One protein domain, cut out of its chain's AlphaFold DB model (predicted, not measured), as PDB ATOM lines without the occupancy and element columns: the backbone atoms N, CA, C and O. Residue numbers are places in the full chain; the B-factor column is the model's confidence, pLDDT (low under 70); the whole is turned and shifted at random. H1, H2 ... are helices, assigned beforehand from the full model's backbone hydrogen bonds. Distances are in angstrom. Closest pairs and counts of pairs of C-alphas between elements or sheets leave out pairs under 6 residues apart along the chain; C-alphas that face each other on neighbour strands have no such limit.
ATOM      1  N   THR A  11     145.530 150.300 173.428       94.88
ATOM      2  CA  THR A  11     144.865 149.495 172.405       94.88
ATOM      3  C   THR A  11     144.232 150.393 171.334       94.88
ATOM      4  O   THR A  11     143.768 151.495 171.647       94.88
ATOM      5  N   ILE A  12     144.229 149.966 170.067       94.31
ATOM      6  CA  ILE A  12     143.751 150.799 168.950       94.31
ATOM      7  C   ILE A  12     142.291 151.209 169.149       94.31
ATOM      8  O   ILE A  12     141.963 152.386 168.998       94.31
ATOM      9  N   LYS A  13     141.421 150.269 169.529       94.38
ATOM     10  CA  LYS A  13     139.992 150.538 169.730       94.38
ATOM     11  C   LYS A  13     139.771 151.526 170.875       94.38
ATOM     12  O   LYS A  13     139.051 152.500 170.691       94.38
ATOM     13  N   ASN A  14     140.468 151.363 172.004       96.50
ATOM     14  CA  ASN A  14     140.368 152.305 173.124       96.50
ATOM     15  C   ASN A  14     140.857 153.708 172.742       96.50
ATOM     16  O   ASN A  14     140.228 154.704 173.103       96.50
ATOM     17  N   PHE A  15     141.968 153.799 172.002       97.44
ATOM     18  CA  PHE A  15     142.474 155.084 171.530       97.44
ATOM     19  C   PHE A  15     141.455 155.774 170.619       97.44
ATOM     20  O   PHE A  15     141.175 156.958 170.804       97.44
ATOM     21  N   ILE A  16     140.883 155.033 169.664       97.31
ATOM     22  CA  ILE A  16     139.884 155.537 168.714       97.31
ATOM     23  C   ILE A  16     138.598 155.959 169.426       97.31
ATOM     24  O   ILE A  16     138.054 157.015 169.109       97.31
ATOM     25  N   ASP A  17     138.126 155.192 170.405       97.06
ATOM     26  CA  ASP A  17     136.923 155.524 171.168       97.06
ATOM     27  C   ASP A  17     137.078 156.862 171.899       97.06
ATOM     28  O   ASP A  17     136.204 157.730 171.823       97.06
ATOM     29  N   GLU A  18     138.204 157.070 172.579       97.81
ATOM     30  CA  GLU A  18     138.503 158.332 173.261       97.81
ATOM     31  C   GLU A  18     138.763 159.486 172.290       97.81
ATOM     32  O   GLU A  18     138.333 160.614 172.545       97.81
ATOM     33  N   PHE A  19     139.413 159.213 171.158       96.94
ATOM     34  CA  PHE A  19     139.618 160.172 170.074       96.94
ATOM     35  C   PHE A  19     138.282 160.645 169.477       96.94
ATOM     36  O   PHE A  19     138.054 161.845 169.325       96.94
ATOM     37  N   ASN A  20     137.349 159.729 169.217       95.88
ATOM     38  CA  ASN A  20     136.043 160.034 168.632       95.88
ATOM     39  C   ASN A  20     135.111 160.782 169.598       95.88
ATOM     40  O   ASN A  20     134.238 161.525 169.153       95.88
ATOM     41  N   LYS A  21     135.307 160.646 170.918       97.00
ATOM     42  CA  LYS A  21     134.577 161.431 171.934       97.00
ATOM     43  C   LYS A  21     134.969 162.911 171.946       97.00
ATOM     44  O   LYS A  21     134.264 163.725 172.549       97.00
ATOM     45  N   ARG A  22     136.083 163.296 171.315       96.38
ATOM     46  CA  ARG A  22     136.518 164.697 171.242       96.38
ATOM     47  C   ARG A  22     135.621 165.457 170.256       96.38
ATOM     48  O   ARG A  22     135.655 165.231 169.052       96.38
ATOM     49  N   GLY A  23     134.820 166.386 170.781       85.50
ATOM     50  CA  GLY A  23     133.759 167.066 170.023       85.50
ATOM     51  C   GLY A  23     134.211 168.105 168.986       85.50
ATOM     52  O   GLY A  23     133.364 168.662 168.295       85.50
ATOM     53  N   THR A  24     135.510 168.397 168.876       94.12
ATOM     54  CA  THR A  24     136.066 169.310 167.860       94.12
ATOM     55  C   THR A  24     137.413 168.794 167.356       94.12
ATOM     56  O   THR A  24     138.115 168.097 168.090       94.12
ATOM     57  N   GLU A  25     137.809 169.186 166.143       91.19
ATOM     58  CA  GLU A  25     139.109 168.808 165.565       91.19
ATOM     59  C   GLU A  25     140.293 169.303 166.413       91.19
ATOM     60  O   GLU A  25     141.222 168.551 166.673       91.19
ATOM     61  N   SER A  26     140.216 170.505 167.001       94.56
ATOM     62  CA  SER A  26     141.272 170.984 167.910       94.56
ATOM     63  C   SER A  26     141.439 170.103 169.157       94.56
ATOM     64  O   SER A  26     142.552 169.972 169.661       94.56
ATOM     65  N   LEU A  27     140.352 169.520 169.677       97.12
ATOM     66  CA  LEU A  27     140.420 168.604 170.821       97.12
ATOM     67  C   LEU A  27     140.948 167.224 170.413       97.12
ATOM     68  O   LEU A  27     141.601 166.565 171.221       97.12
ATOM     69  N   LYS A  28     140.681 166.793 169.178       95.75
ATOM     70  CA  LYS A  28     141.264 165.582 168.587       95.75
ATOM     71  C   LYS A  28     142.772 165.725 168.399       95.75
ATOM     72  O   LYS A  28     143.515 164.854 168.842       95.75
ATOM     73  N   ASP A  29     143.219 166.848 167.844       94.69
ATOM     74  CA  ASP A  29     144.641 167.163 167.679       94.69
ATOM     75  C   ASP A  29     145.371 167.193 169.023       94.69
ATOM     76  O   ASP A  29     146.472 166.658 169.154       94.69
ATOM     77  N   GLN A  30     144.752 167.804 170.037       96.56
ATOM     78  CA  GLN A  30     145.300 167.826 171.391       96.56
ATOM     79  C   GLN A  30     145.381 166.412 171.978       96.56
ATOM     80  O   GLN A  30     146.414 166.031 172.517       96.56
ATOM     81  N   TYR A  31     144.333 165.601 171.808       97.56
ATOM     82  CA  TYR A  31     144.326 164.216 172.278       97.56
ATOM     83  C   TYR A  31     145.432 163.372 171.632       97.56
ATOM     84  O   TYR A  31     146.105 162.623 172.338       97.56
ATOM     85  N   ILE A  32     145.667 163.527 170.323       96.56
ATOM     86  CA  ILE A  32     146.791 162.880 169.633       96.56
ATOM     87  C   ILE A  32     148.117 163.316 170.262       96.56
ATOM     88  O   ILE A  32     148.902 162.459 170.651       96.56
ATOM     89  N   LYS A  33     148.354 164.626 170.409       95.31
ATOM     90  CA  LYS A  33     149.608 165.155 170.978       95.31
ATOM     91  C   LYS A  33     149.892 164.649 172.391       95.31
ATOM     92  O   LYS A  33     151.052 164.444 172.728       95.31
ATOM     93  N   ASP A  34     148.846 164.470 173.192       95.62
ATOM     94  CA  ASP A  34     148.981 164.112 174.602       95.62
ATOM     95  C   ASP A  34     149.100 162.597 174.839       95.62
ATOM     96  O   ASP A  34     149.638 162.196 175.867       95.62
ATOM     97  N   ASN A  35     148.587 161.752 173.932       95.94
ATOM     98  CA  ASN A  35     148.419 160.310 174.189       95.94
ATOM     99  C   ASN A  35     149.082 159.397 173.150       95.94
ATOM    100  O   ASN A  35     149.286 158.211 173.422       95.94
ATOM    101  N   LEU A  36     149.379 159.906 171.953       96.00
ATOM    102  CA  LEU A  36     150.010 159.126 170.896       96.00
ATOM    103  C   LEU A  36     151.512 159.402 170.876       96.00
ATOM    104  O   LEU A  36     151.955 160.503 170.550       96.00
ATOM    105  N   GLU A  37     152.300 158.371 171.150       95.31
ATOM    106  CA  GLU A  37     153.747 158.438 170.977       95.31
ATOM    107  C   GLU A  37     154.122 157.926 169.590       95.31
ATOM    108  O   GLU A  37     153.675 156.855 169.179       95.31
ATOM    109  N   ILE A  38     154.967 158.681 168.884       95.06
ATOM    110  CA  ILE A  38     155.531 158.289 167.592       95.06
ATOM    111  C   ILE A  38     156.978 157.848 167.788       95.06
ATOM    112  O   ILE A  38     157.803 158.596 168.312       95.06
ATOM    113  N   ILE A  39     157.302 156.649 167.307       92.25
ATOM    114  CA  ILE A  39     158.681 156.172 167.210       92.25
ATOM    115  C   ILE A  39     159.224 156.638 165.853       92.25
ATOM    116  O   ILE A  39     158.753 156.165 164.821       92.25
ATOM    117  N   PRO A  40     160.215 157.545 165.815       93.00
ATOM    118  CA  PRO A  40     160.652 158.161 164.564       93.00
ATOM    119  C   PRO A  40     161.544 157.249 163.712       93.00
ATOM    120  O   PRO A  40     161.805 157.562 162.556       93.00
ATOM    121  N   TYR A  41     162.070 156.164 164.286       91.00
ATOM    122  CA  TYR A  41     163.012 155.288 163.603       91.00
ATOM    123  C   TYR A  41     162.926 153.849 164.107       91.00
ATOM    124  O   TYR A  41     163.048 153.591 165.308       91.00
ATOM    125  N   VAL A  42     162.805 152.904 163.175       82.19
ATOM    126  CA  VAL A  42     162.965 151.472 163.439       82.19
ATOM    127  C   VAL A  42     164.303 150.994 162.850       82.19
ATOM    128  O   VAL A  42     164.553 151.183 161.657       82.19
ATOM    129  N   PRO A  43     165.173 150.327 163.636       85.50
ATOM    130  CA  PRO A  43     166.458 149.833 163.143       85.50
ATOM    131  C   PRO A  43     166.332 148.921 161.921       85.50
ATOM    132  O   PRO A  43     165.440 148.072 161.862       85.50
ATOM    133  N   PHE A  44     167.283 149.028 160.988       80.81
ATOM    134  CA  PHE A  44     167.298 148.245 159.745       80.81
ATOM    135  C   PHE A  44     167.126 146.734 159.976       80.81
ATOM    136  O   PHE A  44     166.276 146.116 159.345       80.81
ATOM    137  N   ILE A  45     167.855 146.139 160.932       78.31
ATOM    138  CA  ILE A  45     167.735 144.702 161.253       78.31
ATOM    139  C   ILE A  45     166.308 144.335 161.692       78.31
ATOM    140  O   ILE A  45     165.791 143.277 161.332       78.31
ATOM    141  N   LYS A  46     165.638 145.225 162.437       80.31
ATOM    142  CA  LYS A  46     164.247 145.025 162.852       80.31
ATOM    143  C   LYS A  46     163.296 145.138 161.658       80.31
ATOM    144  O   LYS A  46     162.428 144.279 161.516       80.31
ATOM    145  N   LYS A  47     163.490 146.119 160.766       86.50
ATOM    146  CA  LYS A  47     162.741 146.223 159.495       86.50
ATOM    147  C   LYS A  47     162.905 144.954 158.652       86.50
ATOM    148  O   LYS A  47     161.907 144.378 158.227       86.50
ATOM    149  N   ASP A  48     164.137 144.473 158.483       79.25
ATOM    150  CA  ASP A  48     164.466 143.259 157.723       79.25
ATOM    151  C   ASP A  48     163.729 142.025 158.265       79.25
ATOM    152  O   ASP A  48     163.065 141.309 157.508       79.25
ATOM    153  N   ALA A  49     163.759 141.829 159.588       77.62
ATOM    154  CA  ALA A  49     163.074 140.730 160.261       77.62
ATOM    155  C   ALA A  49     161.543 140.809 160.123       77.62
ATOM    156  O   ALA A  49     160.894 139.798 159.837       77.62
ATOM    157  N   LEU A  50     160.964 142.003 160.295       80.75
ATOM    158  CA  LEU A  50     159.529 142.245 160.116       80.75
ATOM    159  C   LEU A  50     159.089 141.914 158.685       80.75
ATOM    160  O   LEU A  50     158.103 141.203 158.495       80.75
ATOM    161  N   ILE A  51     159.851 142.360 157.684       85.19
ATOM    162  CA  ILE A  51     159.577 142.086 156.268       85.19
ATOM    163  C   ILE A  51     159.708 140.593 155.955       85.19
ATOM    164  O   ILE A  51     158.832 140.025 155.302       85.19
ATOM    165  N   GLY A  52     160.765 139.931 156.430       79.44
ATOM    166  CA  GLY A  52     160.959 138.495 156.206       79.44
ATOM    167  C   GLY A  52     159.797 137.664 156.755       79.44
ATOM    168  O   GLY A  52     159.312 136.741 156.098       79.44
ATOM    169  N   ASN A  53     159.295 138.037 157.929       77.81
ATOM    170  CA  ASN A  53     158.150 137.388 158.550       77.81
ATOM    171  C   ASN A  53     156.814 137.712 157.862       77.81
ATOM    172  O   ASN A  53     155.981 136.813 157.712       77.81
ATOM    173  N   LEU A  54     156.625 138.953 157.404       81.38
ATOM    174  CA  LEU A  54     155.489 139.344 156.570       81.38
ATOM    175  C   LEU A  54     155.430 138.470 155.312       81.38
ATOM    176  O   LEU A  54     154.450 137.758 155.109       81.38
ATOM    177  N   LEU A  55     156.513 138.431 154.531       82.56
ATOM    178  CA  LEU A  55     156.593 137.663 153.284       82.56
ATOM    179  C   LEU A  55     156.435 136.157 153.520       82.56
ATOM    180  O   LEU A  55     155.745 135.478 152.763       82.56
ATOM    181  N   LYS A  56     157.000 135.612 154.603       76.00
ATOM    182  CA  LYS A  56     156.777 134.209 154.984       76.00
ATOM    183  C   LYS A  56     155.298 133.909 155.244       76.00
ATOM    184  O   LYS A  56     154.835 132.820 154.921       76.00
ATOM    185  N   THR A  57     154.574 134.855 155.829       71.75
ATOM    186  CA  THR A  57     153.157 134.698 156.178       71.75
ATOM    187  C   THR A  57     152.253 134.857 154.958       71.75
ATOM    188  O   THR A  57     151.221 134.196 154.871       71.75
ATOM    189  N   THR A  58     152.635 135.712 154.007       75.88
ATOM    190  CA  THR A  58     151.756 136.143 152.911       75.88
ATOM    191  C   THR A  58     152.143 135.589 151.549       75.88
ATOM    192  O   THR A  58     151.356 135.721 150.619       75.88
ATOM    193  N   MET A  59     153.321 134.982 151.399       76.94
ATOM    194  CA  MET A  59     153.802 134.462 150.115       76.94
ATOM    195  C   MET A  59     154.184 132.985 150.123       76.94
ATOM    196  O   MET A  59     154.497 132.455 149.058       76.94
ATOM    197  N   ILE A  60     154.191 132.307 151.272       69.19
ATOM    198  CA  ILE A  60     154.590 130.899 151.362       69.19
ATOM    199  C   ILE A  60     153.411 130.072 151.858       69.19
ATOM    200  O   ILE A  60     152.880 130.300 152.944       69.19
ATOM    201  N   ASP A  61     153.024 129.082 151.062       63.25
ATOM    202  CA  ASP A  61     152.077 128.065 151.487       63.25
ATOM    203  C   ASP A  61     152.733 127.175 152.554       63.25
ATOM    204  O   ASP A  61     153.792 126.587 152.326       63.25
ATOM    205  N   LYS A  62     152.137 127.118 153.751       62.50
ATOM    206  CA  LYS A  62     152.732 126.429 154.908       62.50
ATOM    207  C   LYS A  62     152.803 124.910 154.728       62.50
ATOM    208  O   LYS A  62     153.658 124.284 155.347       62.50
ATOM    209  N   GLU A  63     151.914 124.335 153.923       59.06
ATOM    210  CA  GLU A  63     151.818 122.887 153.725       59.06
ATOM    211  C   GLU A  63     152.808 122.417 152.662       59.06
ATOM    212  O   GLU A  63     153.505 121.422 152.840       59.06
ATOM    213  N   THR A  64     152.893 123.161 151.565       62.25
ATOM    214  CA  THR A  64     153.661 122.760 150.380       62.25
ATOM    215  C   THR A  64     155.018 123.451 150.272       62.25
ATOM    216  O   THR A  64     155.873 123.018 149.506       62.25
ATOM    217  N   GLY A  65     155.231 124.554 150.995       63.78
ATOM    218  CA  GLY A  65     156.407 125.414 150.836       63.78
ATOM    219  C   GLY A  65     156.432 126.188 149.511       63.78
ATOM    220  O   GLY A  65     157.397 126.917 149.247       63.78
ATOM    221  N   ASN A  66     155.390 126.064 148.683       65.38
ATOM    222  CA  ASN A  66     155.281 126.743 147.397       65.38
ATOM    223  C   ASN A  66     154.989 128.233 147.569       65.38
ATOM    224  O   ASN A  66     154.542 128.691 148.623       65.38
ATOM    225  N   ILE A  67     155.252 129.007 146.513       73.94
ATOM    226  CA  ILE A  67     154.846 130.411 146.489       73.94
ATOM    227  C   ILE A  67     153.326 130.480 146.348       73.94
ATOM    228  O   ILE A  67     152.758 129.967 145.387       73.94
ATOM    229  N   LYS A  68     152.684 131.170 147.287       73.50
ATOM    230  CA  LYS A  68     151.266 131.519 147.256       73.50
ATOM    231  C   LYS A  68     151.111 132.942 147.761       73.50
ATOM    232  O   LYS A  68     151.123 133.179 148.963       73.50
ATOM    233  N   VAL A  69     151.001 133.885 146.831       75.44
ATOM    234  CA  VAL A  69     150.920 135.315 147.148       75.44
ATOM    235  C   VAL A  69     149.508 135.683 147.601       75.44
ATOM    236  O   VAL A  69     148.541 135.464 146.878       75.44
ATOM    237  N   ASN A  70     149.406 136.294 148.778       75.88
ATOM    238  CA  ASN A  70     148.200 136.890 149.336       75.88
ATOM    239  C   ASN A  70     148.434 138.390 149.555       75.88
ATOM    240  O   ASN A  70     148.910 138.823 150.606       75.88
ATOM    241  N   SER A  71     148.111 139.184 148.535       77.94
ATOM    242  CA  SER A  71     148.307 140.638 148.542       77.94
ATOM    243  C   SER A  71     147.432 141.358 149.570       77.94
ATOM    244  O   SER A  71     147.883 142.331 150.169       77.94
ATOM    245  N   SER A  72     146.210 140.879 149.818       73.12
ATOM    246  CA  SER A  72     145.313 141.465 150.822       73.12
ATOM    247  C   SER A  72     145.870 141.303 152.236       73.12
ATOM    248  O   SER A  72     145.902 142.267 153.000       73.12
ATOM    249  N   ALA A  73     146.374 140.109 152.570       76.12
ATOM    250  CA  ALA A  73     147.036 139.876 153.851       76.12
ATOM    251  C   ALA A  73     148.354 140.661 153.964       76.12
ATOM    252  O   ALA A  73     148.639 141.205 155.025       76.12
ATOM    253  N   GLU A  74     149.132 140.769 152.880       81.50
ATOM    254  CA  GLU A  74     150.345 141.605 152.838       81.50
ATOM    255  C   GLU A  74     150.036 143.063 153.171       81.50
ATOM    256  O   GLU A  74     150.695 143.641 154.031       81.50
ATOM    257  N   TYR A  75     148.998 143.633 152.561       82.12
ATOM    258  CA  TYR A  75     148.594 145.011 152.811       82.12
ATOM    259  C   TYR A  75     148.136 145.240 154.262       82.12
ATOM    260  O   TYR A  75     148.603 146.177 154.920       82.12
ATOM    261  N   LEU A  76     147.259 144.374 154.783       81.94
ATOM    262  CA  LEU A  76     146.750 144.490 156.154       81.94
ATOM    263  C   LEU A  76     147.866 144.320 157.190       81.94
ATOM    264  O   LEU A  76     147.999 145.140 158.096       81.94
ATOM    265  N   LEU A  77     148.711 143.299 157.040       81.94
ATOM    266  CA  LEU A  77     149.783 143.025 157.995       81.94
ATOM    267  C   LEU A  77     150.933 144.034 157.895       81.94
ATOM    268  O   LEU A  77     151.527 144.371 158.915       81.94
ATOM    269  N   MET A  78     151.224 144.576 156.709       91.56
ATOM    270  CA  MET A  78     152.143 145.712 156.574       91.56
ATOM    271  C   MET A  78     151.610 146.936 157.327       91.56
ATOM    272  O   MET A  78     152.363 147.594 158.043       91.56
ATOM    273  N   THR A  79     150.312 147.221 157.208       90.19
ATOM    274  CA  THR A  79     149.673 148.314 157.954       90.19
ATOM    275  C   THR A  79     149.810 148.095 159.459       90.19
ATOM    276  O   THR A  79     150.261 148.993 160.166       90.19
ATOM    277  N   ARG A  80     149.520 146.882 159.945       89.56
ATOM    278  CA  ARG A  80     149.733 146.498 161.346       89.56
ATOM    279  C   ARG A  80     151.170 146.750 161.804       89.56
ATOM    280  O   ARG A  80     151.374 147.325 162.868       89.56
ATOM    281  N   ILE A  81     152.157 146.353 160.994       91.00
ATOM    282  CA  ILE A  81     153.577 146.566 161.298       91.00
ATOM    283  C   ILE A  81     153.869 148.050 161.511       91.00
ATOM    284  O   ILE A  81     154.542 148.382 162.489       91.00
ATOM    285  N   PHE A  82     153.359 148.930 160.643       95.81
ATOM    286  CA  PHE A  82     153.552 150.366 160.818       95.81
ATOM    287  C   PHE A  82     152.931 150.868 162.122       95.81
ATOM    288  O   PHE A  82     153.604 151.543 162.893       95.81
ATOM    289  N   ILE A  83     151.690 150.485 162.421       93.88
ATOM    290  CA  ILE A  83     151.017 150.926 163.647       93.88
ATOM    291  C   ILE A  83     151.772 150.450 164.898       93.88
ATOM    292  O   ILE A  83     152.170 151.272 165.719       93.88
ATOM    293  N   GLU A  84     152.055 149.153 165.036       89.50
ATOM    294  CA  GLU A  84     152.626 148.597 166.276       89.50
ATOM    295  C   GLU A  84     154.098 148.977 166.522       89.50
ATOM    296  O   GLU A  84     154.550 148.958 167.675       89.50
ATOM    297  N   ASN A  85     154.857 149.295 165.464       90.50
ATOM    298  CA  ASN A  85     156.296 149.588 165.561       90.50
ATOM    299  C   ASN A  85     156.645 151.072 165.467       90.50
ATOM    300  O   ASN A  85     157.748 151.431 165.872       90.50
ATOM    301  N   TYR A  86     155.740 151.909 164.954       95.56
ATOM    302  CA  TYR A  86     155.944 153.356 164.875       95.56
ATOM    303  C   TYR A  86     155.054 154.137 165.837       95.56
ATOM    304  O   TYR A  86     155.164 155.358 165.902       95.56
ATOM    305  N   THR A  87     154.201 153.452 166.606       95.44
ATOM    306  CA  THR A  87     153.370 154.088 167.628       95.44
ATOM    307  C   THR A  87     153.326 153.290 168.936       95.44
ATOM    308  O   THR A  87     153.704 152.110 169.003       95.44
ATOM    309  N   ASN A  88     152.809 153.912 169.994       94.88
ATOM    310  CA  ASN A  88     152.424 153.212 171.220       94.88
ATOM    311  C   ASN A  88     151.108 152.424 171.103       94.88
ATOM    312  O   ASN A  88     150.674 151.824 172.086       94.88
ATOM    313  N   LEU A  89     150.494 152.351 169.920       94.69
ATOM    314  CA  LEU A  89     149.286 151.563 169.721       94.69
ATOM    315  C   LEU A  89     149.595 150.058 169.656       94.69
ATOM    316  O   LEU A  89     150.682 149.632 169.245       94.69
ATOM    317  N   THR A  90     148.631 149.245 170.082       89.31
ATOM    318  CA  THR A  90     148.676 147.780 170.011       89.31
ATOM    319  C   THR A  90     147.361 147.223 169.486       89.31
ATOM    320  O   THR A  90     146.292 147.740 169.807       89.31
ATOM    321  N   VAL A  91     147.453 146.159 168.692       79.19
ATOM    322  CA  VAL A  91     146.297 145.446 168.138       79.19
ATOM    323  C   VAL A  91     145.682 144.527 169.195       79.19
ATOM    324  O   VAL A  91     146.402 143.950 170.012       79.19
ATOM    325  N   GLU A  92     144.362 144.365 169.162       79.50
ATOM    326  CA  GLU A  92     143.599 143.528 170.089       79.50
ATOM    327  C   GLU A  92     143.122 142.212 169.463       79.50
ATOM    328  O   GLU A  92     142.903 141.232 170.178       79.50
ATOM    329  N   THR A  93     142.967 142.166 168.139       66.19
ATOM    330  CA  THR A  93     142.501 140.997 167.392       66.19
ATOM    331  C   THR A  93     143.611 140.311 166.601       66.19
ATOM    332  O   THR A  93     144.572 140.913 166.123       66.19
ATOM    333  N   GLU A  94     143.467 138.999 166.408       59.28
ATOM    334  CA  GLU A  94     144.433 138.210 165.636       59.28
ATOM    335  C   GLU A  94     144.493 138.658 164.162       59.28
ATOM    336  O   GLU A  94     145.564 138.661 163.550       59.28
ATOM    337  N   GLY A  95     143.351 139.073 163.603       58.78
ATOM    338  CA  GLY A  95     143.200 139.392 162.185       58.78
ATOM    339  C   GLY A  95     143.480 140.844 161.795       58.78
ATOM    340  O   GLY A  95     143.642 141.096 160.602       58.78
ATOM    341  N   PHE A  96     143.518 141.785 162.747       78.62
ATOM    342  CA  PHE A  96     143.716 143.234 162.545       78.62
ATOM    343  C   PHE A  96     142.691 143.954 161.641       78.62
ATOM    344  O   PHE A  96     142.649 145.178 161.611       78.62
ATOM    345  N   PHE A  97     141.860 143.239 160.880       78.12
ATOM    346  CA  PHE A  97     140.925 143.840 159.925       78.12
ATOM    347  C   PHE A  97     139.870 144.723 160.607       78.12
ATOM    348  O   PHE A  97     139.473 145.735 160.037       78.12
ATOM    349  N   GLU A  98     139.457 144.389 161.833       80.50
ATOM    350  CA  GLU A  98     138.524 145.214 162.605       80.50
ATOM    351  C   GLU A  98     139.169 146.545 162.999       80.50
ATOM    352  O   GLU A  98     138.595 147.606 162.779       80.50
ATOM    353  N   GLU A  99     140.388 146.509 163.536       86.75
ATOM    354  CA  GLU A  99     141.166 147.697 163.890       86.75
ATOM    355  C   GLU A  99     141.511 148.529 162.660       86.75
ATOM    356  O   GLU A  99     141.463 149.754 162.719       86.75
ATOM    357  N   TYR A 100     141.827 147.884 161.537       86.62
ATOM    358  CA  TYR A 100     142.028 148.559 160.261       86.62
ATOM    359  C   TYR A 100     140.780 149.351 159.850       86.62
ATOM    360  O   TYR A 100     140.888 150.532 159.511       86.62
ATOM    361  N   ASP A 101     139.600 148.732 159.914       85.50
ATOM    362  CA  ASP A 101     138.342 149.396 159.578       85.50
ATOM    363  C   ASP A 101     138.044 150.555 160.537       85.50
ATOM    364  O   ASP A 101     137.641 151.628 160.086       85.50
ATOM    365  N   GLU A 102     138.286 150.397 161.840       94.06
ATOM    366  CA  GLU A 102     138.121 151.483 162.817       94.06
ATOM    367  C   GLU A 102     139.118 152.633 162.588       94.06
ATOM    368  O   GLU A 102     138.742 153.810 162.622       94.06
ATOM    369  N   LEU A 103     140.378 152.327 162.262       95.94
ATOM    370  CA  LEU A 103     141.388 153.324 161.881       95.94
ATOM    371  C   LEU A 103     140.959 154.103 160.629       95.94
ATOM    372  O   LEU A 103     141.143 155.321 160.570       95.94
ATOM    373  N   LYS A 104     140.370 153.428 159.632       95.69
ATOM    374  CA  LYS A 104     139.841 154.082 158.424       95.69
ATOM    375  C   LYS A 104     138.611 154.935 158.727       95.69
ATOM    376  O   LYS A 104     138.568 156.080 158.290       95.69
ATOM    377  N   LYS A 105     137.629 154.414 159.472       95.94
ATOM    378  CA  LYS A 105     136.385 155.135 159.808       95.94
ATOM    379  C   LYS A 105     136.638 156.382 160.653       95.94
ATOM    380  O   LYS A 105     135.975 157.392 160.448       95.94
ATOM    381  N   SER A 106     137.585 156.314 161.589       95.88
ATOM    382  CA  SER A 106     137.944 157.445 162.458       95.88
ATOM    383  C   SER A 106     138.750 158.537 161.749       95.88
ATOM    384  O   SER A 106     138.855 159.645 162.267       95.88
ATOM    385  N   GLY A 107     139.338 158.242 160.584       95.69
ATOM    386  CA  GLY A 107     140.288 159.124 159.900       95.69
ATOM    387  C   GLY A 107     141.709 159.077 160.477       95.69
ATOM    388  O   GLY A 107     142.626 159.652 159.891       95.69
ATOM    389  N   LEU A 108     141.932 158.343 161.575       96.44
ATOM    390  CA  LEU A 108     143.247 158.225 162.207       96.44
ATOM    391  C   LEU A 108     144.267 157.535 161.290       96.44
ATOM    392  O   LEU A 108     145.441 157.894 161.308       96.44
ATOM    393  N   PHE A 109     143.833 156.598 160.439       97.19
ATOM    394  CA  PHE A 109     144.708 155.980 159.434       97.19
ATOM    395  C   PHE A 109     145.383 157.026 158.543       97.19
ATOM    396  O   PHE A 109     146.589 156.951 158.312       97.19
ATOM    397  N   ASP A 110     144.609 157.987 158.034       96.44
ATOM    398  CA  ASP A 110     145.126 158.969 157.088       96.44
ATOM    399  C   ASP A 110     146.119 159.891 157.809       96.44
ATOM    400  O   ASP A 110     147.213 160.112 157.303       96.44
ATOM    401  N   ILE A 111     145.820 160.304 159.046       96.69
ATOM    402  CA  ILE A 111     146.737 161.083 159.897       96.69
ATOM    403  C   ILE A 111     148.066 160.342 160.133       96.69
ATOM    404  O   ILE A 111     149.138 160.946 160.076       96.69
ATOM    405  N   LEU A 112     148.015 159.034 160.393       97.25
ATOM    406  CA  LEU A 112     149.204 158.245 160.717       97.25
ATOM    407  C   LEU A 112     150.065 157.917 159.496       97.25
ATOM    408  O   LEU A 112     151.286 157.968 159.605       97.25
ATOM    409  N   LEU A 113     149.455 157.542 158.370       97.00
ATOM    410  CA  LEU A 113     150.147 156.854 157.271       97.00
ATOM    411  C   LEU A 113     150.122 157.588 155.931       97.00
ATOM    412  O   LEU A 113     150.911 157.243 155.050       97.00
ATOM    413  N   ILE A 114     149.214 158.548 155.749       95.75
ATOM    414  CA  ILE A 114     148.997 159.218 154.459       95.75
ATOM    415  C   ILE A 114     149.345 160.707 154.533       95.75
ATOM    416  O   ILE A 114     150.013 161.218 153.638       95.75
ATOM    417  N   GLY A 115     148.940 161.389 155.602       92.56
ATOM    418  CA  GLY A 115     148.923 162.841 155.679       92.56
ATOM    419  C   GLY A 115     147.805 163.450 154.826       92.56
ATOM    420  O   GLY A 115     146.809 162.804 154.497       92.56
ATOM    421  N   ASN A 116     147.976 164.718 154.474       89.75
ATOM    422  CA  ASN A 116     147.154 165.459 153.523       89.75
ATOM    423  C   ASN A 116     148.036 166.453 152.740       89.75
ATOM    424  O   ASN A 116     149.251 166.480 152.920       89.75
ATOM    425  N   ASP A 117     147.431 167.288 151.892       87.00
ATOM    426  CA  ASP A 117     148.154 168.242 151.031       87.00
ATOM    427  C   ASP A 117     149.018 169.266 151.796       87.00
ATOM    428  O   ASP A 117     149.886 169.911 151.210       87.00
ATOM    429  N   VAL A 118     148.771 169.444 153.095       89.94
ATOM    430  CA  VAL A 118     149.409 170.460 153.944       89.94
ATOM    431  C   VAL A 118     150.243 169.832 155.066       89.94
ATOM    432  O   VAL A 118     151.225 170.428 155.510       89.94
ATOM    433  N   THR A 119     149.890 168.627 155.511       90.12
ATOM    434  CA  THR A 119     150.470 167.966 156.683       90.12
ATOM    435  C   THR A 119     150.982 166.579 156.312       90.12
ATOM    436  O   THR A 119     150.218 165.730 155.859       90.12
ATOM    437  N   ALA A 120     152.271 166.332 156.547       94.31
ATOM    438  CA  ALA A 120     152.871 165.007 156.401       94.31
ATOM    439  C   ALA A 120     152.239 163.984 157.376       94.31
ATOM    440  O   ALA A 120     151.719 164.387 158.422       94.31
ATOM    441  N   PRO A 121     152.285 162.673 157.070       97.12
ATOM    442  CA  PRO A 121     151.873 161.643 158.020       97.12
ATOM    443  C   PRO A 121     152.668 161.734 159.326       97.12
ATOM    444  O   PRO A 121     153.837 162.128 159.327       97.12
ATOM    445  N   LEU A 122     152.046 161.337 160.439       97.06
ATOM    446  CA  LEU A 122     152.738 161.298 161.731       97.06
ATOM    447  C   LEU A 122     153.831 160.230 161.769       97.06
ATOM    448  O   LEU A 122     154.879 160.464 162.366       97.06
ATOM    449  N   ILE A 123     153.616 159.075 161.131       97.38
ATOM    450  CA  ILE A 123     154.695 158.111 160.914       97.38
ATOM    451  C   ILE A 123     155.610 158.681 159.820       97.38
ATOM    452  O   ILE A 123     155.106 158.997 158.737       97.38
ATOM    453  N   PRO A 124     156.933 158.799 160.059       97.25
ATOM    454  CA  PRO A 124     157.844 159.430 159.110       97.25
ATOM    455  C   PRO A 124     157.753 158.820 157.712       97.25
ATOM    456  O   PRO A 124     157.824 157.600 157.532       97.25
ATOM    457  N   TYR A 125     157.606 159.685 156.708       95.25
ATOM    458  CA  TYR A 125     157.419 159.269 155.322       95.25
ATOM    459  C   TYR A 125     158.597 158.430 154.813       95.25
ATOM    460  O   TYR A 125     158.401 157.438 154.108       95.25
ATOM    461  N   GLU A 126     159.815 158.789 155.208       96.06
ATOM    462  CA  GLU A 126     161.052 158.100 154.852       96.06
ATOM    463  C   GLU A 126     161.057 156.655 155.361       96.06
ATOM    464  O   GLU A 126     161.445 155.747 154.627       96.06
ATOM    465  N   GLU A 127     160.549 156.419 156.573       97.75
ATOM    466  CA  GLU A 127     160.450 155.080 157.159       97.75
ATOM    467  C   GLU A 127     159.416 154.218 156.415       97.75
ATOM    468  O   GLU A 127     159.649 153.032 156.161       97.75
ATOM    469  N   ILE A 128     158.290 154.816 156.004       97.44
ATOM    470  CA  ILE A 128     157.272 154.147 155.178       97.44
ATOM    471  C   ILE A 128     157.851 153.794 153.803       97.44
ATOM    472  O   ILE A 128     157.650 152.678 153.309       97.44
ATOM    473  N   ALA A 129     158.554 154.736 153.174       97.44
ATOM    474  CA  ALA A 129     159.137 154.574 151.848       97.44
ATOM    475  C   ALA A 129     160.248 153.514 151.840       97.44
ATOM    476  O   ALA A 129     160.225 152.616 150.994       97.44
ATOM    477  N   GLU A 130     161.172 153.561 152.805       97.94
ATOM    478  CA  GLU A 130     162.241 152.569 152.950       97.94
ATOM    479  C   GLU A 130     161.659 151.172 153.192       97.94
ATOM    480  O   GLU A 130     162.027 150.227 152.494       97.94
ATOM    481  N   PHE A 131     160.698 151.028 154.112       97.69
ATOM    482  CA  PHE A 131     160.080 149.730 154.390       97.69
ATOM    483  C   PHE A 131     159.416 149.139 153.139       97.69
ATOM    484  O   PHE A 131     159.619 147.964 152.827       97.69
ATOM    485  N   LYS A 132     158.652 149.945 152.387       97.56
ATOM    486  CA  LYS A 132     158.012 149.512 151.132       97.56
ATOM    487  C   LYS A 132     159.037 149.135 150.062       97.56
ATOM    488  O   LYS A 132     158.828 148.155 149.345       97.56
ATOM    489  N   HIS A 133     160.142 149.870 149.964       97.75
ATOM    490  CA  HIS A 133     161.230 149.541 149.050       97.75
ATOM    491  C   HIS A 133     161.883 148.199 149.413       97.75
ATOM    492  O   HIS A 133     161.953 147.308 148.567       97.75
ATOM    493  N   LEU A 134     162.265 148.012 150.682       94.12
ATOM    494  CA  LEU A 134     162.848 146.763 151.189       94.12
ATOM    495  C   LEU A 134     161.898 145.567 151.015       94.12
ATOM    496  O   LEU A 134     162.328 144.475 150.641       94.12
ATOM    497  N   LEU A 135     160.597 145.774 151.241       94.19
ATOM    498  CA  LEU A 135     159.560 144.776 150.983       94.19
ATOM    499  C   LEU A 135     159.525 144.383 149.503       94.19
ATOM    500  O   LEU A 135     159.499 143.194 149.185       94.19
ATOM    501  N   SER A 136     159.554 145.368 148.603       95.44
ATOM    502  CA  SER A 136     159.504 145.144 147.157       95.44
ATOM    503  C   SER A 136     160.716 144.368 146.641       95.44
ATOM    504  O   SER A 136     160.530 143.398 145.900       95.44
ATOM    505  N   ILE A 137     161.934 144.731 147.056       94.56
ATOM    506  CA  ILE A 137     163.149 144.031 146.610       94.56
ATOM    507  C   ILE A 137     163.200 142.598 147.158       94.56
ATOM    508  O   ILE A 137     163.389 141.667 146.385       94.56
ATOM    509  N   LYS A 138     162.875 142.371 148.441       88.38
ATOM    510  CA  LYS A 138     162.856 141.016 149.030       88.38
ATOM    511  C   LYS A 138     161.777 140.123 148.430       88.38
ATOM    512  O   LYS A 138     161.961 138.915 148.280       88.38
ATOM    513  N   LYS A 139     160.629 140.707 148.089       87.44
ATOM    514  CA  LYS A 139     159.575 140.020 147.342       87.44
ATOM    515  C   LYS A 139     160.076 139.587 145.966       87.44
ATOM    516  O   LYS A 139     159.810 138.457 145.565       87.44
ATOM    517  N   SER A 140     160.823 140.452 145.278       88.50
ATOM    518  CA  SER A 140     161.475 140.116 144.009       88.50
ATOM    519  C   SER A 140     162.478 138.973 144.179       88.50
ATOM    520  O   SER A 140     162.372 137.986 143.457       88.50
ATOM    521  N   ASP A 141     163.336 139.030 145.203       82.69
ATOM    522  CA  ASP A 141     164.307 137.973 145.510       82.69
ATOM    523  C   ASP A 141     163.627 136.614 145.716       82.69
ATOM    524  O   ASP A 141     164.099 135.601 145.207       82.69
ATOM    525  N   ILE A 142     162.509 136.552 146.451       80.75
ATOM    526  CA  ILE A 142     161.776 135.291 146.662       80.75
ATOM    527  C   ILE A 142     161.255 134.732 145.337       80.75
ATOM    528  O   ILE A 142     161.359 133.527 145.102       80.75
ATOM    529  N   LEU A 143     160.679 135.590 144.494       81.12
ATOM    530  CA  LEU A 143     160.119 135.181 143.211       81.12
ATOM    531  C   LEU A 143     161.219 134.728 142.243       81.12
ATOM    532  O   LEU A 143     161.063 133.678 141.633       81.12
ATOM    533  N   GLN A 144     162.335 135.457 142.150       76.81
ATOM    534  CA  GLN A 144     163.471 135.106 141.290       76.81
ATOM    535  C   GLN A 144     164.163 133.825 141.764       76.81
ATOM    536  O   GLN A 144     164.251 132.862 141.006       76.81
ATOM    537  N   ASN A 145     164.550 133.754 143.042       67.50
ATOM    538  CA  ASN A 145     165.267 132.594 143.573       67.50
ATOM    539  C   ASN A 145     164.428 131.312 143.498       67.50
ATOM    540  O   ASN A 145     164.959 130.258 143.177       67.50
ATOM    541  N   LYS A 146     163.116 131.350 143.766       60.22
ATOM    542  CA  LYS A 146     162.280 130.136 143.657       60.22
ATOM    543  C   LYS A 146     161.894 129.778 142.222       60.22
ATOM    544  O   LYS A 146     161.600 128.615 141.974       60.22
ATOM    545  N   TYR A 147     161.884 130.737 141.297       51.06
ATOM    546  CA  TYR A 147     161.653 130.462 139.878       51.06
ATOM    547  C   TYR A 147     162.897 129.855 139.209       51.06
ATOM    548  O   TYR A 147     162.772 128.957 138.382       51.06
ATOM    549  N   GLU A 148     164.100 130.268 139.624       49.47
ATOM    550  CA  GLU A 148     165.360 129.626 139.217       49.47
ATOM    551  C   GLU A 148     165.562 128.256 139.899       49.47
ATOM    552  O   GLU A 148     166.084 127.321 139.291       49.47
ATOM    553  N   ILE A 149     165.084 128.093 141.142       42.88
ATOM    554  CA  ILE A 149     165.160 126.854 141.931       42.88
ATOM    555  C   ILE A 149     163.851 126.055 141.812       42.88
ATOM    556  O   ILE A 149     163.113 125.861 142.778       42.88
ATOM    557  N   HIS A 150     163.594 125.463 140.648       39.22
ATOM    558  CA  HIS A 150     162.689 124.306 140.578       39.22
ATOM    559  C   HIS A 150     163.281 123.035 141.260       39.22
ATOM    560  O   HIS A 150     162.657 121.980 141.211       39.22
ATOM    561  N   SER A 151     164.461 123.096 141.910       37.44
ATOM    562  CA  SER A 151     165.296 121.923 142.245       37.44
ATOM    563  C   SER A 151     165.630 121.641 143.727       37.44
ATOM    564  O   SER A 151     166.328 120.665 143.975       37.44
ATOM    565  N   PHE A 152     165.162 122.402 144.730       36.97
ATOM    566  CA  PHE A 152     165.617 122.202 146.134       36.97
ATOM    567  C   PHE A 152     164.515 122.154 147.212       36.97
ATOM    568  O   PHE A 152     164.789 122.292 148.406       36.97
ATOM    569  N   ILE A 153     163.247 121.949 146.835       40.03
ATOM    570  CA  ILE A 153     162.139 121.835 147.800       40.03
ATOM    571  C   ILE A 153     162.004 120.379 148.266       40.03
ATOM    572  O   ILE A 153     161.155 119.629 147.795       40.03
ATOM    573  N   THR A 154     162.850 119.957 149.207       38.00
ATOM    574  CA  THR A 154     162.538 118.808 150.084       38.00
ATOM    575  C   THR A 154     163.097 118.979 151.505       38.00
ATOM    576  O   THR A 154     162.492 118.489 152.449       38.00
ATOM    577  N   GLU A 155     164.160 119.760 151.730       40.75
ATOM    578  CA  GLU A 155     164.859 119.737 153.033       40.75
ATOM    579  C   GLU A 155     164.390 120.739 154.110       40.75
ATOM    580  O   GLU A 155     164.827 120.644 155.252       40.75
ATOM    581  N   GLN A 156     163.499 121.696 153.826       39.91
ATOM    582  CA  GLN A 156     163.190 122.760 154.808       39.91
ATOM    583  C   GLN A 156     161.864 122.574 155.570       39.91
ATOM    584  O   GLN A 156     161.639 123.259 156.569       39.91
ATOM    585  N   VAL A 157     160.995 121.645 155.149       38.59
ATOM    586  CA  VAL A 157     159.634 121.456 155.701       38.59
ATOM    587  C   VAL A 157     159.649 121.089 157.197       38.59
ATOM    588  O   VAL A 157     158.811 121.579 157.955       38.59
ATOM    589  N   GLU A 158     160.646 120.335 157.673       31.48
ATOM    590  CA  GLU A 158     160.740 119.940 159.090       31.48
ATOM    591  C   GLU A 158     161.036 121.107 160.046       31.48
ATOM    592  O   GLU A 158     160.513 121.133 161.158       31.48
ATOM    593  N   ARG A 159     161.789 122.134 159.620       38.38
ATOM    594  CA  ARG A 159     162.020 123.343 160.441       38.38
ATOM    595  C   ARG A 159     160.804 124.273 160.476       38.38
ATOM    596  O   ARG A 159     160.665 125.067 161.407       38.38
ATOM    597  N   PHE A 160     159.925 124.194 159.474       34.53
ATOM    598  CA  PHE A 160     158.736 125.041 159.372       34.53
ATOM    599  C   PHE A 160     157.587 124.586 160.271       34.53
ATOM    600  O   PHE A 160     156.852 125.445 160.761       34.53
ATOM    601  N   LYS A 161     157.474 123.282 160.556       30.39
ATOM    602  CA  LYS A 161     156.426 122.734 161.431       30.39
ATOM    603  C   LYS A 161     156.504 123.317 162.850       30.39
ATOM    604  O   LYS A 161     155.508 123.803 163.371       30.39
ATOM    605  N   THR A 162     157.711 123.434 163.401       38.31
ATOM    606  CA  THR A 162     157.978 123.995 164.742       38.31
ATOM    607  C   THR A 162     157.716 125.506 164.852       38.31
ATOM    608  O   THR A 162     157.564 126.034 165.947       38.31
ATOM    609  N   LEU A 163     157.668 126.229 163.727       36.19
ATOM    610  CA  LEU A 163     157.400 127.676 163.670       36.19
ATOM    611  C   LEU A 163     155.949 128.002 163.276       36.19
ATOM    612  O   LEU A 163     155.566 129.169 163.313       36.19
ATOM    613  N   GLY A 164     155.172 127.002 162.850       31.73
ATOM    614  CA  GLY A 164     153.807 127.156 162.342       31.73
ATOM    615  C   GLY A 164     152.707 127.009 163.394       31.73
ATOM    616  O   GLY A 164     151.594 127.459 163.136       31.73
ATOM    617  N   GLU A 165     153.013 126.428 164.559       34.25
ATOM    618  CA  GLU A 165     152.056 126.196 165.657       34.25
ATOM    619  C   GLU A 165     151.816 127.434 166.544       34.25
ATOM    620  O   GLU A 165     150.890 127.443 167.350       34.25
ATOM    621  N   ALA A 166     152.587 128.511 166.367       36.59
ATOM    622  CA  ALA A 166     152.301 129.795 167.000       36.59
ATOM    623  C   ALA A 166     151.283 130.577 166.143       36.59
ATOM    624  O   ALA A 166     151.650 131.233 165.164       36.59
ATOM    625  N   THR A 167     150.003 130.430 166.500       36.72
ATOM    626  CA  THR A 167     148.856 131.328 166.222       36.72
ATOM    627  C   THR A 167     149.288 132.761 165.955       36.72
ATOM    628  O   THR A 167     150.127 133.226 166.710       36.72
ATOM    629  N   LEU A 168     148.715 133.444 164.942       46.62
ATOM    630  CA  LEU A 168     149.162 134.682 164.247       46.62
ATOM    631  C   LEU A 168     149.399 135.918 165.142       46.62
ATOM    632  O   LEU A 168     149.872 136.959 164.680       46.62
ATOM    633  N   THR A 169     149.170 135.771 166.436       46.59
ATOM    634  CA  THR A 169     149.443 136.725 167.500       46.59
ATOM    635  C   THR A 169     150.937 137.047 167.785       46.59
ATOM    636  O   THR A 169     151.134 138.010 168.516       46.59
ATOM    637  N   PRO A 170     152.039 136.442 167.249       47.97
ATOM    638  CA  PRO A 170     153.377 136.713 167.762       47.97
ATOM    639  C   PRO A 170     154.311 137.242 166.661       47.97
ATOM    640  O   PRO A 170     155.516 137.062 166.762       47.97
ATOM    641  N   LEU A 171     153.815 137.836 165.567       46.28
ATOM    642  CA  LEU A 171     154.714 138.318 164.509       46.28
ATOM    643  C   LEU A 171     155.597 139.460 165.027       46.28
ATOM    644  O   LEU A 171     156.810 139.419 164.842       46.28
ATOM    645  N   VAL A 172     155.016 140.432 165.734       48.25
ATOM    646  CA  VAL A 172     155.755 141.553 166.337       48.25
ATOM    647  C   VAL A 172     156.337 141.173 167.697       48.25
ATOM    648  O   VAL A 172     157.498 141.487 167.959       48.25
ATOM    649  N   ASP A 173     155.601 140.422 168.519       45.53
ATOM    650  CA  ASP A 173     156.073 139.988 169.840       45.53
ATOM    651  C   ASP A 173     157.222 138.982 169.764       45.53
ATOM    652  O   ASP A 173     158.164 139.083 170.543       45.53
ATOM    653  N   ALA A 174     157.206 138.022 168.831       46.84
ATOM    654  CA  ALA A 174     158.327 137.096 168.677       46.84
ATOM    655  C   ALA A 174     159.532 137.755 168.002       46.84
ATOM    656  O   ALA A 174     160.656 137.376 168.315       46.84
ATOM    657  N   VAL A 175     159.331 138.731 167.107       44.09
ATOM    658  CA  VAL A 175     160.436 139.528 166.544       44.09
ATOM    659  C   VAL A 175     161.054 140.397 167.626       44.09
ATOM    660  O   VAL A 175     162.264 140.341 167.801       44.09
ATOM    661  N   SER A 176     160.243 141.136 168.384       40.56
ATOM    662  CA  SER A 176     160.726 142.016 169.453       40.56
ATOM    663  C   SER A 176     161.401 141.205 170.552       40.56
ATOM    664  O   SER A 176     162.556 141.462 170.838       40.56
ATOM    665  N   LYS A 177     160.794 140.112 171.039       50.53
ATOM    666  CA  LYS A 177     161.449 139.216 172.010       50.53
ATOM    667  C   LYS A 177     162.744 138.604 171.480       50.53
ATOM    668  O   LYS A 177     163.687 138.457 172.247       50.53
ATOM    669  N   LYS A 178     162.813 138.240 170.191       48.94
ATOM    670  CA  LYS A 178     164.059 137.731 169.601       48.94
ATOM    671  C   LYS A 178     165.118 138.822 169.477       48.94
ATOM    672  O   LYS A 178     166.253 138.555 169.839       48.94
ATOM    673  N   LEU A 179     164.771 140.025 169.027       44.56
ATOM    674  CA  LEU A 179     165.699 141.159 168.953       44.56
ATOM    675  C   LEU A 179     166.158 141.637 170.331       44.56
ATOM    676  O   LEU A 179     167.348 141.846 170.510       44.56
ATOM    677  N   ASP A 180     165.258 141.726 171.307       45.62
ATOM    678  CA  ASP A 180     165.578 142.101 172.690       45.62
ATOM    679  C   ASP A 180     166.454 141.042 173.377       45.62
ATOM    680  O   ASP A 180     167.175 141.343 174.325       45.62
ATOM    681  N   SER A 181     166.398 139.790 172.903       48.19
ATOM    682  CA  SER A 181     167.266 138.702 173.366       48.19
ATOM    683  C   SER A 181     168.617 138.630 172.648       48.19
ATOM    684  O   SER A 181     169.494 137.895 173.103       48.19
ATOM    685  N   LEU A 182     168.793 139.353 171.535       45.78
ATOM    686  CA  LEU A 182     170.073 139.436 170.834       45.78
ATOM    687  C   LEU A 182     170.951 140.472 171.535       45.78
ATOM    688  O   LEU A 182     170.538 141.610 171.749       45.78
ATOM    689  N   SER A 183     172.176 140.083 171.883       47.72
ATOM    690  CA  SER A 183     173.149 141.042 172.400       47.72
ATOM    691  C   SER A 183     173.596 142.007 171.295       47.72
ATOM    692  O   SER A 183     173.534 141.683 170.105       47.72
ATOM    693  N   ASP A 184     174.108 143.180 171.674       50.69
ATOM    694  CA  ASP A 184     174.705 144.131 170.722       50.69
ATOM    695  C   ASP A 184     175.804 143.475 169.861       50.69
ATOM    696  O   ASP A 184     175.996 143.849 168.704       50.69
ATOM    697  N   ASP A 185     176.493 142.463 170.395       48.44
ATOM    698  CA  ASP A 185     177.512 141.697 169.677       48.44
ATOM    699  C   ASP A 185     176.913 140.720 168.651       48.44
ATOM    700  O   ASP A 185     177.498 140.517 167.584       48.44
ATOM    701  N   ASP A 186     175.727 140.164 168.909       44.31
ATOM    702  CA  ASP A 186     175.010 139.327 167.939       44.31
ATOM    703  C   ASP A 186     174.455 140.171 166.787       44.31
ATOM    704  O   ASP A 186     174.556 139.785 165.621       44.31
ATOM    705  N   LEU A 187     173.941 141.368 167.090       48.25
ATOM    706  CA  LEU A 187     173.507 142.333 166.076       48.25
ATOM    707  C   LEU A 187     174.682 142.818 165.218       48.25
ATOM    708  O   LEU A 187     174.542 142.948 164.000       48.25
ATOM    709  N   ARG A 188     175.855 143.034 165.826       44.59
ATOM    710  CA  ARG A 188     177.094 143.378 165.110       44.59
ATOM    711  C   ARG A 188     177.588 142.242 164.227       44.59
ATOM    712  O   ARG A 188     177.914 142.504 163.078       44.59
ATOM    713  N   LYS A 189     177.571 140.992 164.698       52.62
ATOM    714  CA  LYS A 189     177.917 139.828 163.866       52.62
ATOM    715  C   LYS A 189     176.988 139.671 162.673       52.62
ATOM    716  O   LYS A 189     177.470 139.448 161.573       52.62
ATOM    717  N   ILE A 190     175.679 139.834 162.862       47.59
ATOM    718  CA  ILE A 190     174.716 139.785 161.752       47.59
ATOM    719  C   ILE A 190     174.997 140.914 160.750       47.59
ATOM    720  O   ILE A 190     174.958 140.685 159.542       47.59
ATOM    721  N   LEU A 191     175.315 142.118 161.235       41.12
ATOM    722  CA  LEU A 191     175.682 143.253 160.388       41.12
ATOM    723  C   LEU A 191     177.000 143.013 159.635       41.12
ATOM    724  O   LEU A 191     177.103 143.359 158.457       41.12
ATOM    725  N   ASP A 192     177.990 142.411 160.286       46.22
ATOM    726  CA  ASP A 192     179.291 142.102 159.696       46.22
ATOM    727  C   ASP A 192     179.205 140.930 158.708       46.22
ATOM    728  O   ASP A 192     179.799 141.006 157.634       46.22
ATOM    729  N   ASP A 193     178.376 139.918 158.974       42.38
ATOM    730  CA  ASP A 193     178.033 138.852 158.025       42.38
ATOM    731  C   ASP A 193     177.319 139.415 156.785       42.38
ATOM    732  O   ASP A 193     177.548 138.957 155.662       42.38
ATOM    733  N   TYR A 194     176.470 140.432 156.964       36.12
ATOM    734  CA  TYR A 194     175.798 141.117 155.859       36.12
ATOM    735  C   TYR A 194     176.783 141.946 155.022       36.12
ATOM    736  O   TYR A 194     176.740 141.887 153.793       36.12
ATOM    737  N   LYS A 195     177.724 142.654 155.666       42.66
ATOM    738  CA  LYS A 195     178.828 143.359 154.986       42.66
ATOM    739  C   LYS A 195     179.750 142.395 154.237       42.66
ATOM    740  O   LYS A 195     180.111 142.669 153.099       42.66
ATOM    741  N   LEU A 196     180.093 141.255 154.839       38.47
ATOM    742  CA  LEU A 196     180.935 140.226 154.218       38.47
ATOM    743  C   LEU A 196     180.275 139.632 152.968       38.47
ATOM    744  O   LEU A 196     180.955 139.409 151.964       38.47
ATOM    745  N   LYS A 197     178.949 139.442 152.986       38.72
ATOM    746  CA  LYS A 197     178.183 138.963 151.823       38.72
ATOM    747  C   LYS A 197     178.063 139.994 150.699       38.72
ATOM    748  O   LYS A 197     178.060 139.592 149.539       38.72
ATOM    749  N   THR A 198     178.006 141.294 150.996       39.53
ATOM    750  CA  THR A 198     177.957 142.335 149.951       39.53
ATOM    751  C   THR A 198     179.327 142.625 149.336       39.53
ATOM    752  O   THR A 198     179.400 142.886 148.138       39.53
ATOM    753  N   THR A 199     180.430 142.487 150.084       41.38
ATOM    754  CA  THR A 199     181.792 142.622 149.523       41.38
ATOM    755  C   THR A 199     182.256 141.424 148.692       41.38
ATOM    756  O   THR A 199     183.147 141.579 147.863       41.38
ATOM    757  N   ALA A 200     181.661 140.238 148.857       42.41
ATOM    758  CA  ALA A 200     182.070 139.043 148.111       42.41
ATOM    759  C   ALA A 200     181.615 139.027 146.632       42.41
ATOM    760  O   ALA A 200     182.143 138.236 145.853       42.41
TER     761      ALA A 200
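AT A GLANCE: This is residues 11 to 200 of the 205 residues of an uncharacterized protein of [Eubacterium] rectale (UniProt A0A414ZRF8). The model is an elongated body of helices: the hairpin of H3 and H4 makes its core, the long helix H7 crosses H3 on one side, and H9 packs on H3 on the opposite side. A smaller group, H1, H2, H5 and H6, makes one end of the body; H8 lies toward the other end, and residues 180 to 186 and 192 to 200, largely in H10, stick out. The printed part has 190 residues with ten named helices, H1 to H10 in order along the chain, and no named strand; the class is all helix. It is compact, with a radius of gyration of the C-alphas of 18.8 A, and spans 61 by 35 by 33 A.

HOW THE PARTS SIT: H1, residues 12 to 20, and H2, residues 25 to 35, touch as a helical hairpin, the closest C-alphas being those of Phe 19 and Lys 28 at 5.8 A; their tilt of 37 degrees is only just steep. H3, residues 44 to 59, and H4, residues 71 to 86, form a second helical hairpin, touching at a shallow tilt of 26 degrees, opposite ways, with the C-alphas of Thr 58 and Glu 74 closest at 5.6 A. H5, residues 97 to 106, touches H1 at a shallow tilt of 16 degrees, the same way, with the C-alphas of Ile 12 and Glu 99 closest at 6.5 A. H4 and H5 only just touch, with 3 pairs of C-alphas within 8 A; H4 does so with residues 76 to 79 alone, and the closest C-alphas, those of Leu 76 and Phe 97, are 7.0 A apart. H6, residues 108 to 113, and H5 touch only at the corner, only just, with 3 pairs of C-alphas within 8 A, the closest being those of Leu 103 and Phe 109 at 4.9 A. H7, residues 125 to 148, touches H3 with residues 131 to 139 alone, at a steep tilt of 51 degrees, with the C-alphas of Ile 51 and Leu 135 closest at 5.9 A. H8, residues 157 to 164, touches no helix. H9, residues 171 to 180, touches residues 46 to 53 of H3 at a shallow tilt of 30 degrees, opposite ways, with the C-alphas of Ala 49 and Val 175 closest at 6.9 A. H10, residues 184 to 199, touches no helix. In H1 to H7, H9 and H10 every O i to N i+4 pair is within hydrogen-bond range; in H8 it is 2 of 4.

IN THESE COORDINATES: H1 begins at C-alpha 12, (143.751, 150.799, 168.950). H7 is the longest helix, 34.7 A from first to last C-alpha; H10 has 22.4 A, H4 22.1 A and H3 21.6 A. H10 ends at C-alpha 199, (181.792, 142.622, 149.523).

THE WHOLE: The two C-alphas farthest apart, those of Gly 23 and Ser 151, are 61.7 A apart. The printed part has no cut. The links from H3 to H4 and from H6 to H7 are long. The mean pLDDT of the printed part is 74.6, and residues 60 to 66, 93 to 95 and 145 to 200 are under 70.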